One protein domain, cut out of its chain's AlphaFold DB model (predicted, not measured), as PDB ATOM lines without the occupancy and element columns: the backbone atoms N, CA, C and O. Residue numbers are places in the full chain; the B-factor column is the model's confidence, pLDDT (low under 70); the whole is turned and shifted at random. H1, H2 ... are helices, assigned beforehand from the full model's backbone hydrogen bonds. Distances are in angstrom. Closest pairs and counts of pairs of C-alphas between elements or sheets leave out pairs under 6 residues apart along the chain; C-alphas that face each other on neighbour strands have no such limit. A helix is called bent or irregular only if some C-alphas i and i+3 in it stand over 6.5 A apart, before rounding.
ATOM      1  N   GLU A  21     -51.318  -5.394 -33.335       40.47
ATOM      2  CA  GLU A  21     -50.675  -4.098 -33.530       40.47
ATOM      3  C   GLU A  21     -49.737  -4.073 -34.732       40.47
ATOM      4  O   GLU A  21     -48.535  -4.297 -34.596       40.47
ATOM      5  N   GLN A  22     -50.268  -3.784 -35.927       44.03
ATOM      6  CA  GLN A  22     -49.394  -3.280 -36.979       44.03
ATOM      7  C   GLN A  22     -48.657  -2.084 -36.368       44.03
ATOM      8  O   GLN A  22     -49.330  -1.116 -35.991       44.03
ATOM      9  N   PRO A  23     -47.321  -2.146 -36.207       51.00
ATOM     10  CA  PRO A  23     -46.585  -1.041 -35.631       51.00
ATOM     11  C   PRO A  23     -46.931   0.194 -36.449       51.00
ATOM     12  O   PRO A  23     -46.752   0.228 -37.669       51.00
ATOM     13  N   THR A  24     -47.569   1.150 -35.781       57.09
ATOM     14  CA  THR A  24     -48.103   2.334 -36.433       57.09
ATOM     15  C   THR A  24     -46.900   3.133 -36.905       57.09
ATOM     16  O   THR A  24     -46.179   3.706 -36.092       57.09
ATOM     17  N   PHE A  25     -46.624   3.104 -38.212       61.69
ATOM     18  CA  PHE A  25     -45.499   3.838 -38.772       61.69
ATOM     19  C   PHE A  25     -45.762   5.325 -38.518       61.69
ATOM     20  O   PHE A  25     -46.764   5.858 -38.985       61.69
ATOM     21  N   ILE A  26     -44.898   5.999 -37.762       63.56
ATOM     22  CA  ILE A  26     -44.968   7.453 -37.589       63.56
ATOM     23  C   ILE A  26     -43.990   8.079 -38.574       63.56
ATOM     24  O   ILE A  26     -42.809   7.740 -38.564       63.56
ATOM     25  N   ASP A  27     -44.467   8.986 -39.428       58.75
ATOM     26  CA  ASP A  27     -43.585   9.797 -40.258       58.75
ATOM     27  C   ASP A  27     -42.875  10.822 -39.357       58.75
ATOM     28  O   ASP A  27     -43.505  11.763 -38.873       58.75
ATOM     29  N   PRO A  28     -41.556  10.711 -39.154       52.38
ATOM     30  CA  PRO A  28     -40.795  11.622 -38.301       52.38
ATOM     31  C   PRO A  28     -40.719  13.056 -38.849       52.38
ATOM     32  O   PRO A  28     -40.250  13.960 -38.166       52.38
ATOM     33  N   ALA A  29     -41.127  13.286 -40.101       54.47
ATOM     34  CA  ALA A  29     -41.266  14.621 -40.682       54.47
ATOM     35  C   ALA A  29     -42.353  15.456 -40.037       54.47
ATOM     36  O   ALA A  29     -42.218  16.662 -39.866       54.47
ATOM     37  N   THR A  30     -43.484  14.789 -39.869       61.75
ATOM     38  CA  THR A  30     -44.791  15.378 -39.635       61.75
ATOM     39  C   THR A  30     -45.306  14.950 -38.272       61.75
ATOM     40  O   THR A  30     -46.263  15.532 -37.779       61.75
ATOM     41  N   ASN A  31     -44.659  13.948 -37.670       64.62
ATOM     42  CA  ASN A  31     -45.092  13.239 -36.483       64.62
ATOM     43  C   ASN A  31     -46.501  12.639 -36.641       64.62
ATOM     44  O   ASN A  31     -47.235  12.492 -35.667       64.62
ATOM     45  N   LEU A  32     -46.893  12.328 -37.882       65.31
ATOM     46  CA  LEU A  32     -48.200  11.771 -38.217       65.31
ATOM     47  C   LEU A  32     -48.092  10.282 -38.505       65.31
ATOM     48  O   LEU A  32     -47.115   9.813 -39.087       65.31
ATOM     49  N   THR A  33     -49.146   9.550 -38.165       68.44
ATOM     50  CA  THR A  33     -49.321   8.168 -38.593       68.44
ATOM     51  C   THR A  33     -49.355   8.085 -40.118       68.44
ATOM     52  O   THR A  33     -50.171   8.726 -40.779       68.44
ATOM     53  N   VAL A  34     -48.469   7.270 -40.670       68.88
ATOM     54  CA  VAL A  34     -48.490   6.834 -42.064       68.88
ATOM     55  C   VAL A  34     -49.685   5.909 -42.265       68.88
ATOM     56  O   VAL A  34     -50.048   5.120 -41.393       68.88
ATOM     57  N   ASN A  35     -50.334   6.028 -43.420       71.94
ATOM     58  CA  ASN A  35     -51.575   5.316 -43.695       71.94
ATOM     59  C   ASN A  35     -51.357   3.787 -43.639       71.94
ATOM     60  O   ASN A  35     -50.284   3.283 -43.983       71.94
ATOM     61  N   ALA A  36     -52.375   3.017 -43.245       69.94
ATOM     62  CA  ALA A  36     -52.315   1.553 -43.206       69.94
ATOM     63  C   ALA A  36     -51.881   0.929 -44.553       69.94
ATOM     64  O   ALA A  36     -51.083  -0.008 -44.575       69.94
ATOM     65  N   ASN A  37     -52.327   1.495 -45.680       72.62
ATOM     66  CA  ASN A  37     -51.960   1.024 -47.020       72.62
ATOM     67  C   ASN A  37     -50.474   1.250 -47.338       72.62
ATOM     68  O   ASN A  37     -49.832   0.395 -47.948       72.62
ATOM     69  N   GLU A  38     -49.918   2.376 -46.891       73.69
ATOM     70  CA  GLU A  38     -48.488   2.679 -47.013       73.69
ATOM     71  C   GLU A  38     -47.670   1.731 -46.127       73.69
ATOM     72  O   GLU A  38     -46.684   1.132 -46.565       73.69
ATOM     73  N   THR A  39     -48.134   1.521 -44.895       73.94
ATOM     74  CA  THR A  39     -47.475   0.673 -43.894       73.94
ATOM     75  C   THR A  39     -47.435  -0.799 -44.324       73.94
ATOM     76  O   THR A  39     -46.430  -1.479 -44.110       73.94
ATOM     77  N   ALA A  40     -48.475  -1.287 -45.010       81.81
ATOM     78  CA  ALA A  40     -48.540  -2.655 -45.524       81.81
ATOM     79  C   ALA A  40     -47.434  -2.960 -46.550       81.81
ATOM     80  O   ALA A  40     -46.830  -4.033 -46.500       81.81
ATOM     81  N   CYS A  41     -47.134  -2.030 -47.464       87.00
ATOM     82  CA  CYS A  41     -46.028  -2.214 -48.405       87.00
ATOM     83  C   CYS A  41     -44.670  -2.157 -47.693       87.00
ATOM     84  O   CYS A  41     -43.827  -3.030 -47.901       87.00
ATOM     85  N   LEU A  42     -44.470  -1.193 -46.787       86.06
ATOM     86  CA  LEU A  42     -43.228  -1.087 -46.013       86.06
ATOM     87  C   LEU A  42     -42.934  -2.346 -45.188       86.06
ATOM     88  O   LEU A  42     -41.785  -2.788 -45.139       86.06
ATOM     89  N   ALA A  43     -43.960  -2.957 -44.594       84.88
ATOM     90  CA  ALA A  43     -43.828  -4.224 -43.884       84.88
ATOM     91  C   ALA A  43     -43.363  -5.357 -44.817       84.88
ATOM     92  O   ALA A  43     -42.422  -6.075 -44.482       84.88
ATOM     93  N   LYS A  44     -43.943  -5.476 -46.023       89.12
ATOM     94  CA  LYS A  44     -43.537  -6.484 -47.029       89.12
ATOM     95  C   LYS A  44     -42.106  -6.296 -47.535       89.12
ATOM     96  O   LYS A  44     -41.449  -7.269 -47.893       89.12
ATOM     97  N   LEU A  45     -41.622  -5.055 -47.564       88.44
ATOM     98  CA  LEU A  45     -40.239  -4.729 -47.917       88.44
ATOM     99  C   LEU A  45     -39.254  -4.962 -46.765       88.44
ATOM    100  O   LEU A  45     -38.056  -4.787 -46.963       88.44
ATOM    101  N   ASN A  46     -39.734  -5.313 -45.569       87.56
ATOM    102  CA  ASN A  46     -38.948  -5.315 -44.337       87.56
ATOM    103  C   ASN A  46     -38.296  -3.946 -44.042       87.56
ATOM    104  O   ASN A  46     -37.213  -3.844 -43.459       87.56
ATOM    105  N   TRP A  47     -38.954  -2.867 -44.477       86.31
ATOM    106  CA  TRP A  47     -38.421  -1.510 -44.412       86.31
ATOM    107  C   TRP A  47     -38.066  -1.078 -42.989       86.31
ATOM    108  O   TRP A  47     -36.940  -0.623 -42.787       86.31
ATOM    109  N   PRO A  48     -38.942  -1.257 -41.980       80.75
ATOM    110  CA  PRO A  48     -38.644  -0.761 -40.645       80.75
ATOM    111  C   PRO A  48     -37.451  -1.453 -39.991       80.75
ATOM    112  O   PRO A  48     -36.725  -0.834 -39.217       80.75
ATOM    113  N   LYS A  49     -37.203  -2.723 -40.330       83.38
ATOM    114  CA  LYS A  49     -36.017  -3.439 -39.860       83.38
ATOM    115  C   LYS A  49     -34.743  -2.867 -40.476       83.38
ATOM    116  O   LYS A  49     -33.744  -2.748 -39.779       83.38
ATOM    117  N   CYS A  50     -34.774  -2.532 -41.764       86.44
ATOM    118  CA  CYS A  50     -33.572  -2.245 -42.544       86.44
ATOM    119  C   CYS A  50     -33.257  -0.760 -42.739       86.44
ATOM    120  O   CYS A  50     -32.121  -0.421 -43.062       86.44
ATOM    121  N   PHE A  51     -34.225   0.125 -42.537       79.62
ATOM    122  CA  PHE A  51     -34.057   1.581 -42.580       79.62
ATOM    123  C   PHE A  51     -34.473   2.258 -41.271       79.62
ATOM    124  O   PHE A  51     -34.453   3.482 -41.185       79.62
ATOM    125  N   GLY A  52     -34.882   1.477 -40.267       73.06
ATOM    126  CA  GLY A  52     -35.594   2.004 -39.113       73.06
ATOM    127  C   GLY A  52     -36.999   2.495 -39.483       73.06
ATOM    128  O   GLY A  52     -37.384   2.604 -40.650       73.06
ATOM    129  N   TRP A  53     -37.773   2.850 -38.461       59.00
ATOM    130  CA  TRP A  53     -39.032   3.590 -38.632       59.00
ATOM    131  C   TRP A  53     -38.794   5.056 -39.029       59.00
ATOM    132  O   TRP A  53     -39.718   5.763 -39.412       59.00
ATOM    133  N   ASN A  54     -37.544   5.521 -38.964       56.62
ATOM    134  CA  ASN A  54     -37.171   6.897 -39.225       56.62
ATOM    135  C   ASN A  54     -35.881   6.961 -40.054       56.62
ATOM    136  O   ASN A  54     -34.787   6.775 -39.532       56.62
ATOM    137  N   PHE A  55     -36.026   7.326 -41.328       45.19
ATOM    138  CA  PHE A  55     -34.913   7.532 -42.261       45.19
ATOM    139  C   PHE A  55     -33.916   8.623 -41.809       45.19
ATOM    140  O   PHE A  55     -32.773   8.618 -42.245       45.19
ATOM    141  N   ARG A  56     -34.338   9.573 -40.959       44.34
ATOM    142  CA  ARG A  56     -33.474  10.614 -40.371       44.34
ATOM    143  C   ARG A  56     -32.770  10.173 -39.085       44.34
ATOM    144  O   ARG A  56     -31.666  10.642 -38.856       44.34
ATOM    145  N   ASN A  57     -33.364   9.310 -38.257       40.69
ATOM    146  CA  ASN A  57     -32.763   8.960 -36.958       40.69
ATOM    147  C   ASN A  57     -31.660   7.911 -37.070       40.69
ATOM    148  O   ASN A  57     -30.777   7.887 -36.224       40.69
ATOM    149  N   THR A  58     -31.663   7.068 -38.103       47.03
ATOM    150  CA  THR A  58     -30.652   6.004 -38.235       47.03
ATOM    151  C   THR A  58     -29.242   6.508 -38.549       47.03
ATOM    152  O   THR A  58     -28.310   5.715 -38.563       47.03
ATOM    153  N   THR A  59     -29.076   7.802 -38.828       48.88
ATOM    154  CA  THR A  59     -27.782   8.434 -39.144       48.88
ATOM    155  C   THR A  59     -27.370   9.506 -38.138       48.88
ATOM    156  O   THR A  59     -26.384  10.196 -38.376       48.88
ATOM    157  N   LEU A  60     -28.102   9.689 -37.033       51.00
ATOM    158  CA  LEU A  60     -27.808  10.741 -36.061       51.00
ATOM    159  C   LEU A  60     -27.199  10.151 -34.788       51.00
ATOM    160  O   LEU A  60     -27.771   9.273 -34.148       51.00
ATOM    161  N   LYS A  61     -26.049  10.709 -34.406       43.75
ATOM    162  CA  LYS A  61     -25.304  10.500 -33.152       43.75
ATOM    163  C   LYS A  61     -26.155  10.639 -31.875       43.75
ATOM    164  O   LYS A  61     -25.737  10.199 -30.810       43.75
ATOM    165  N   GLU A  62     -27.337  11.244 -31.978       47.72
ATOM    166  CA  GLU A  62     -28.308  11.373 -30.887       47.72
ATOM    167  C   GLU A  62     -28.964  10.043 -30.487       47.72
ATOM    168  O   GLU A  62     -29.630   9.995 -29.456       47.72
ATOM    169  N   ASP A  63     -28.775   8.969 -31.262       54.19
ATOM    170  CA  ASP A  63     -29.173   7.626 -30.854       54.19
ATOM    171  C   ASP A  63     -28.104   7.024 -29.912       54.19
ATOM    172  O   ASP A  63     -27.040   6.607 -30.386       54.19
ATOM    173  N   PRO A  64     -28.342   6.938 -28.585       56.81
ATOM    174  CA  PRO A  64     -27.420   6.261 -27.669       56.81
ATOM    175  C   PRO A  64     -27.228   4.777 -28.027       56.81
ATOM    176  O   PRO A  64     -26.234   4.173 -27.627       56.81
ATOM    177  N   ASP A  65     -28.138   4.214 -28.826       65.25
ATOM    178  CA  ASP A  65     -28.095   2.862 -29.362       65.25
ATOM    179  C   ASP A  65     -27.551   2.821 -30.809       65.25
ATOM    180  O   ASP A  65     -27.707   1.801 -31.477       65.25
ATOM    181  N   TYR A  66     -26.860   3.855 -31.320       70.12
ATOM    182  CA  TYR A  66     -26.385   3.905 -32.719       70.12
ATOM    183  C   TYR A  66     -25.680   2.616 -33.174       70.12
ATOM    184  O   TYR A  66     -25.969   2.097 -34.250       70.12
ATOM    185  N   ALA A  67     -24.801   2.040 -32.346       71.56
ATOM    186  CA  ALA A  67     -24.115   0.785 -32.666       71.56
ATOM    187  C   ALA A  67     -25.079  -0.413 -32.806       71.56
ATOM    188  O   ALA A  67     -24.886  -1.289 -33.649       71.56
ATOM    189  N   LYS A  68     -26.139  -0.448 -31.995       73.94
ATOM    190  CA  LYS A  68     -27.200  -1.461 -32.044       73.94
ATOM    191  C   LYS A  68     -28.112  -1.237 -33.253       73.94
ATOM    192  O   LYS A  68     -28.433  -2.202 -33.947       73.94
ATOM    193  N   THR A  69     -28.454   0.013 -33.554       75.19
ATOM    194  CA  THR A  69     -29.187   0.402 -34.765       75.19
ATOM    195  C   THR A  69     -28.398   0.018 -36.017       75.19
ATOM    196  O   THR A  69     -28.939  -0.645 -36.901       75.19
ATOM    197  N   GLU A  70     -27.100   0.324 -36.072       79.62
ATOM    198  CA  GLU A  70     -26.208  -0.082 -37.161       79.62
ATOM    199  C   GLU A  70     -26.186  -1.610 -37.321       79.62
ATOM    200  O   GLU A  70     -26.401  -2.121 -38.424       79.62
ATOM    201  N   ALA A  71     -26.000  -2.359 -36.229       81.75
ATOM    202  CA  ALA A  71     -26.006  -3.822 -36.255       81.75
ATOM    203  C   ALA A  71     -27.329  -4.399 -36.796       81.75
ATOM    204  O   ALA A  71     -27.320  -5.394 -37.525       81.75
ATOM    205  N   GLN A  72     -28.460  -3.758 -36.497       83.75
ATOM    206  CA  GLN A  72     -29.774  -4.151 -36.998       83.75
ATOM    207  C   GLN A  72     -29.940  -3.859 -38.500       83.75
ATOM    208  O   GLN A  72     -30.383  -4.728 -39.260       83.75
ATOM    209  N   ILE A  73     -29.583  -2.651 -38.948       85.06
ATOM    210  CA  ILE A  73     -29.850  -2.187 -40.321       85.06
ATOM    211  C   ILE A  73     -28.786  -2.624 -41.340       85.06
ATOM    212  O   ILE A  73     -28.999  -2.471 -42.550       85.06
ATOM    213  N   CYS A  74     -27.649  -3.149 -40.875       87.44
ATOM    214  CA  CYS A  74     -26.514  -3.567 -41.703       87.44
ATOM    215  C   CYS A  74     -26.306  -5.083 -41.776       87.44
ATOM    216  O   CYS A  74     -25.240  -5.547 -42.194       87.44
ATOM    217  N   THR A  75     -27.337  -5.862 -41.444       90.38
ATOM    218  CA  THR A  75     -27.368  -7.309 -41.701       90.38
ATOM    219  C   THR A  75     -27.265  -7.622 -43.206       90.38
ATOM    220  O   THR A  75     -27.649  -6.788 -44.034       90.38
ATOM    221  N   PRO A  76     -26.793  -8.823 -43.602       93.06
ATOM    222  CA  PRO A  76     -26.747  -9.229 -45.011       93.06
ATOM    223  C   PRO A  76     -28.105  -9.126 -45.716       93.06
ATOM    224  O   PRO A  76     -28.173  -8.666 -46.851       93.06
ATOM    225  N   GLU A  77     -29.188  -9.480 -45.018       92.69
ATOM    226  CA  GLU A  77     -30.563  -9.343 -45.508       92.69
ATOM    227  C   GLU A  77     -30.899  -7.883 -45.840       92.69
ATOM    228  O   GLU A  77     -31.378  -7.580 -46.932       92.69
ATOM    229  N   CYS A  78     -30.595  -6.958 -44.927       91.62
ATOM    230  CA  CYS A  78     -30.873  -5.544 -45.140       91.62
ATOM    231  C   CYS A  78     -29.990  -4.921 -46.219       91.62
ATOM    232  O   CYS A  78     -30.475  -4.096 -46.989       91.62
ATOM    233  N   LYS A  79     -28.723  -5.338 -46.324       91.19
ATOM    234  CA  LYS A  79     -27.836  -4.927 -47.419       91.19
ATOM    235  C   LYS A  79     -28.364  -5.404 -48.774       91.19
ATOM    236  O   LYS A  79     -28.406  -4.611 -49.711       91.19
ATOM    237  N   ALA A  80     -28.822  -6.653 -48.862       92.88
ATOM    238  CA  ALA A  80     -29.418  -7.198 -50.078       92.88
ATOM    239  C   ALA A  80     -30.700  -6.445 -50.460       92.88
ATOM    240  O   ALA A  80     -30.823  -5.989 -51.593       92.88
ATOM    241  N   MET A  81     -31.611  -6.229 -49.504       92.81
ATOM    242  CA  MET A  81     -32.839  -5.473 -49.755       92.81
ATOM    243  C   MET A  81     -32.540  -4.049 -50.237       92.81
ATOM    244  O   MET A  81     -33.076  -3.636 -51.263       92.81
ATOM    245  N   LYS A  82     -31.639  -3.331 -49.546       92.12
ATOM    246  CA  LYS A  82     -31.187  -1.985 -49.927       92.12
ATOM    247  C   LYS A  82     -30.653  -1.958 -51.351       92.12
ATOM    248  O   LYS A  82     -31.053  -1.086 -52.110       92.12
ATOM    249  N   ALA A  83     -29.796  -2.913 -51.717       92.25
ATOM    250  CA  ALA A  83     -29.203  -3.004 -53.047       92.25
ATOM    251  C   ALA A  83     -30.229  -3.333 -54.146       92.25
ATOM    252  O   ALA A  83     -30.068  -2.882 -55.278       92.25
ATOM    253  N   SER A  84     -31.287  -4.080 -53.824       94.12
ATOM    254  CA  SER A  84     -32.350  -4.444 -54.768       94.12
ATOM    255  C   SER A  84     -33.408  -3.359 -54.978       94.12
ATOM    256  O   SER A  84     -34.267  -3.535 -55.834       94.12
ATOM    257  N   LEU A  85     -33.386  -2.253 -54.224       93.19
ATOM    258  CA  LEU A  85     -34.413  -1.214 -54.311       93.19
ATOM    259  C   LEU A  85     -34.524  -0.604 -55.721       93.19
ATOM    260  O   LEU A  85     -33.712   0.211 -56.151       93.19
ATOM    261  N   SER A  86     -35.596  -0.960 -56.412       93.69
ATOM    262  CA  SER A  86     -36.014  -0.423 -57.704       93.69
ATOM    263  C   SER A  86     -37.540  -0.408 -57.763       93.69
ATOM    264  O   SER A  86     -38.205  -1.008 -56.912       93.69
ATOM    265  N   ARG A  87     -38.122   0.254 -58.771       93.44
ATOM    266  CA  ARG A  87     -39.574   0.185 -58.995       93.44
ATOM    267  C   ARG A  87     -40.038  -1.266 -59.144       93.44
ATOM    268  O   ARG A  87     -40.968  -1.671 -58.458       93.44
ATOM    269  N   GLU A  88     -39.348  -2.035 -59.981       94.50
ATOM    270  CA  GLU A  88     -39.656  -3.443 -60.257       94.50
ATOM    271  C   GLU A  88     -39.608  -4.293 -58.986       94.50
ATOM    272  O   GLU A  88     -40.520  -5.073 -58.714       94.50
ATOM    273  N   TYR A  89     -38.576  -4.100 -58.158       94.88
ATOM    274  CA  TYR A  89     -38.463  -4.804 -56.887       94.88
ATOM    275  C   TYR A  89     -39.631  -4.467 -55.959       94.88
ATOM    276  O   TYR A  89     -40.258  -5.376 -55.413       94.88
ATOM    277  N   VAL A  90     -39.969  -3.185 -55.805       93.94
ATOM    278  CA  VAL A  90     -41.080  -2.780 -54.937       93.94
ATOM    279  C   VAL A  90     -42.412  -3.320 -55.456       93.94
ATOM    280  O   VAL A  90     -43.178  -3.884 -54.676       93.94
ATOM    281  N   GLU A  91     -42.681  -3.211 -56.753       94.56
ATOM    282  CA  GLU A  91     -43.911  -3.725 -57.362       94.56
ATOM    283  C   GLU A  91     -44.007  -5.257 -57.235       94.56
ATOM    284  O   GLU A  91     -45.078  -5.781 -56.931       94.56
ATOM    285  N   SER A  92     -42.884  -5.982 -57.330       94.94
ATOM    286  CA  SER A  92     -42.851  -7.439 -57.112       94.94
ATOM    287  C   SER A  92     -43.235  -7.855 -55.684       94.94
ATOM    288  O   SER A  92     -43.764  -8.947 -55.473       94.94
ATOM    289  N   LYS A  93     -42.978  -6.996 -54.688       92.69
ATOM    290  CA  LYS A  93     -43.277  -7.267 -53.274       92.69
ATOM    291  C   LYS A  93     -44.643  -6.742 -52.860       92.69
ATOM    292  O   LYS A  93     -45.342  -7.389 -52.083       92.69
ATOM    293  N   CYS A  94     -45.028  -5.572 -53.354       91.69
ATOM    294  CA  CYS A  94     -46.206  -4.853 -52.887       91.69
ATOM    295  C   CYS A  94     -47.411  -4.931 -53.831       91.69
ATOM    296  O   CYS A  94     -48.509  -4.578 -53.403       91.69
ATOM    297  N   GLY A  95     -47.237  -5.439 -55.054       91.31
ATOM    298  CA  GLY A  95     -48.229  -5.361 -56.123       91.31
ATOM    299  C   GLY A  95     -48.030  -4.117 -57.001       91.31
ATOM    300  O   GLY A  95     -47.175  -3.283 -56.699       91.31
ATOM    301  N   PRO A  96     -48.797  -3.983 -58.095       89.31
ATOM    302  CA  PRO A  96     -48.655  -2.871 -59.032       89.31
ATOM    303  C   PRO A  96     -49.033  -1.529 -58.388       89.31
ATOM    304  O   PRO A  96     -49.998  -1.453 -57.631       89.31
ATOM    305  N   ASN A  97     -48.303  -0.462 -58.737       83.81
ATOM    306  CA  ASN A  97     -48.524   0.915 -58.263       83.81
ATOM    307  C   ASN A  97     -48.707   1.051 -56.733       83.81
ATOM    308  O   ASN A  97     -49.713   1.597 -56.271       83.81
ATOM    309  N   PRO A  98     -47.747   0.569 -55.929       86.88
ATOM    310  CA  PRO A  98     -47.859   0.603 -54.482       86.88
ATOM    311  C   PRO A  98     -47.845   2.039 -53.957       86.88
ATOM    312  O   PRO A  98     -47.061   2.883 -54.400       86.88
ATOM    313  N   ILE A  99     -48.690   2.296 -52.960       82.38
ATOM    314  CA  ILE A  99     -48.688   3.560 -52.227       82.38
ATOM    315  C   ILE A  99     -47.538   3.498 -51.220       82.38
ATOM    316  O   ILE A  99     -47.504   2.628 -50.352       82.38
ATOM    317  N   LEU A 100     -46.580   4.410 -51.359       82.25
ATOM    318  CA  LEU A 100     -45.460   4.582 -50.438       82.25
ATOM    319  C   LEU A 100     -45.550   5.962 -49.783       82.25
ATOM    320  O   LEU A 100     -45.989   6.903 -50.453       82.25
ATOM    321  N   PRO A 101     -45.046   6.130 -48.545       76.31
ATOM    322  CA  PRO A 101     -45.020   7.436 -47.907       76.31
ATOM    323  C   PRO A 101     -44.313   8.477 -48.768       76.31
ATOM    324  O   PRO A 101     -43.316   8.193 -49.447       76.31
ATOM    325  N   ARG A 102     -44.758   9.730 -48.638       69.81
ATOM    326  CA  ARG A 102     -44.237  10.889 -49.381       69.81
ATOM    327  C   ARG A 102     -42.718  11.078 -49.267       69.81
ATOM    328  O   ARG A 102     -42.127  11.739 -50.121       69.81
ATOM    329  N   ARG A 103     -42.061  10.552 -48.232       68.06
ATOM    330  CA  ARG A 103     -40.598  10.636 -48.089       68.06
ATOM    331  C   ARG A 103     -39.827   9.610 -48.912       68.06
ATOM    332  O   ARG A 103     -38.723   9.928 -49.337       68.06
ATOM    333  N   ILE A 104     -40.401   8.433 -49.143       77.31
ATOM    334  CA  ILE A 104     -39.749   7.349 -49.882       77.31
ATOM    335  C   ILE A 104     -40.078   7.502 -51.363       77.31
ATOM    336  O   ILE A 104     -39.167   7.700 -52.155       77.31
ATOM    337  N   ARG A 105     -41.382   7.530 -51.682       80.81
ATOM    338  CA  ARG A 105     -41.996   7.578 -53.022       80.81
ATOM    339  C   ARG A 105     -41.426   6.589 -54.046       80.81
ATOM    340  O   ARG A 105     -40.226   6.384 -54.187       80.81
ATOM    341  N   LEU A 106     -42.303   6.016 -54.859       86.25
ATOM    342  CA  LEU A 106     -41.877   5.038 -55.858       86.25
ATOM    343  C   LEU A 106     -40.995   5.653 -56.959       86.25
ATOM    344  O   LEU A 106     -40.074   5.003 -57.441       86.25
ATOM    345  N   ASP A 107     -41.233   6.914 -57.328       85.62
ATOM    346  CA  ASP A 107     -40.433   7.651 -58.313       85.62
ATOM    347  C   ASP A 107     -39.005   7.944 -57.835       85.62
ATOM    348  O   ASP A 107     -38.134   8.162 -58.667       85.62
ATOM    349  N   ARG A 108     -38.742   7.911 -56.522       86.38
ATOM    350  CA  ARG A 108     -37.427   8.203 -55.918       86.38
ATOM    351  C   ARG A 108     -36.783   6.988 -55.254       86.38
ATOM    352  O   ARG A 108     -35.802   7.125 -54.520       86.38
ATOM    353  N   ILE A 109     -37.305   5.791 -55.505       89.12
ATOM    354  CA  ILE A 109     -36.814   4.586 -54.837       89.12
ATOM    355  C   ILE A 109     -35.358   4.267 -55.207       89.12
ATOM    356  O   ILE A 109     -34.572   3.890 -54.342       89.12
ATOM    357  N   GLU A 110     -34.962   4.523 -56.456       90.06
ATOM    358  CA  GLU A 110     -33.570   4.387 -56.908       90.06
ATOM    359  C   GLU A 110     -32.635   5.361 -56.186       90.06
ATOM    360  O   GLU A 110     -31.532   4.985 -55.803       90.06
ATOM    361  N   LEU A 111     -33.085   6.590 -55.924       85.88
ATOM    362  CA  LEU A 111     -32.314   7.550 -55.136       85.88
ATOM    363  C   LEU A 111     -32.111   7.045 -53.698       85.88
ATOM    364  O   LEU A 111     -31.049   7.240 -53.108       85.88
TER     365      LEU A 111
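What this domain is: This is residues 21 to 111 of the 260 residues of an uncharacterized protein of Catenaria anguillulae PL171 (UniProt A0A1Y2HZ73). Picture a ring of four short helices, H1, H2, H4 and H5, which closes where H5 comes back to H1; H3 packs on H2 at one end of the longest axis, and H6 packs on H5. Beside H3, residues 60 to 65 stick out. The printed part has 91 residues with six named helices, H1 to H6 in that order, and no named strand; the class is all helix, though named elements hold only 45 residues. It is compact, with a radius of gyration of the C-alphas of 13.0 A and spans of 39 by 30 by 26 A.

How they stand to each other: Start at H1, residues 36 to 44, and look to H5, residues 87 to 94: they touch about perpendicular, at 77 degrees, with closest C-alphas Cys 41 and Cys 94 5.2 A apart. H2, residues 47 to 51, touches H3, residues 66 to 73, where the C-alphas of Cys 50 and Ile 73 are closest, at 4.3 A. H2 also touches H4, residues 76 to 84, at C-alphas 50 and 78, 5.0 A apart. H6, residues 106 to 111, touches H5 at a steep tilt of 58 degrees, opposite ways, with closest C-alphas 87 and 106 at 6.2 A. H6 is irregular, with C-alphas 107 and 110 7.7 A apart. Every O i to N i+4 pair is within hydrogen-bond range in H2, H3, H4 and H5, against 4 of 5 in H1 and 0 of 2 in H6, where 2 of 3 O i to N i+3 pairs are.

Where its parts are: Find C-alpha 36 at (-52.315, 1.553, -43.206); from there H1 runs 12.5 A to C-alpha 44. H4 spans 12.2 A, H3 and H5 10.3 A each. H6 ends at C-alpha 111, (-32.314, 7.550, -55.136).

The domain as a whole: The C-alphas of Pro 64 and Pro 96 are farthest apart, 39.0 A. The printed part has no cut; the links H2 to H3 and H5 to H6 are long. Mean pLDDT of the printed part is 75.9, with 30 residues under 70, among them 21 to 34 and 53 to 65.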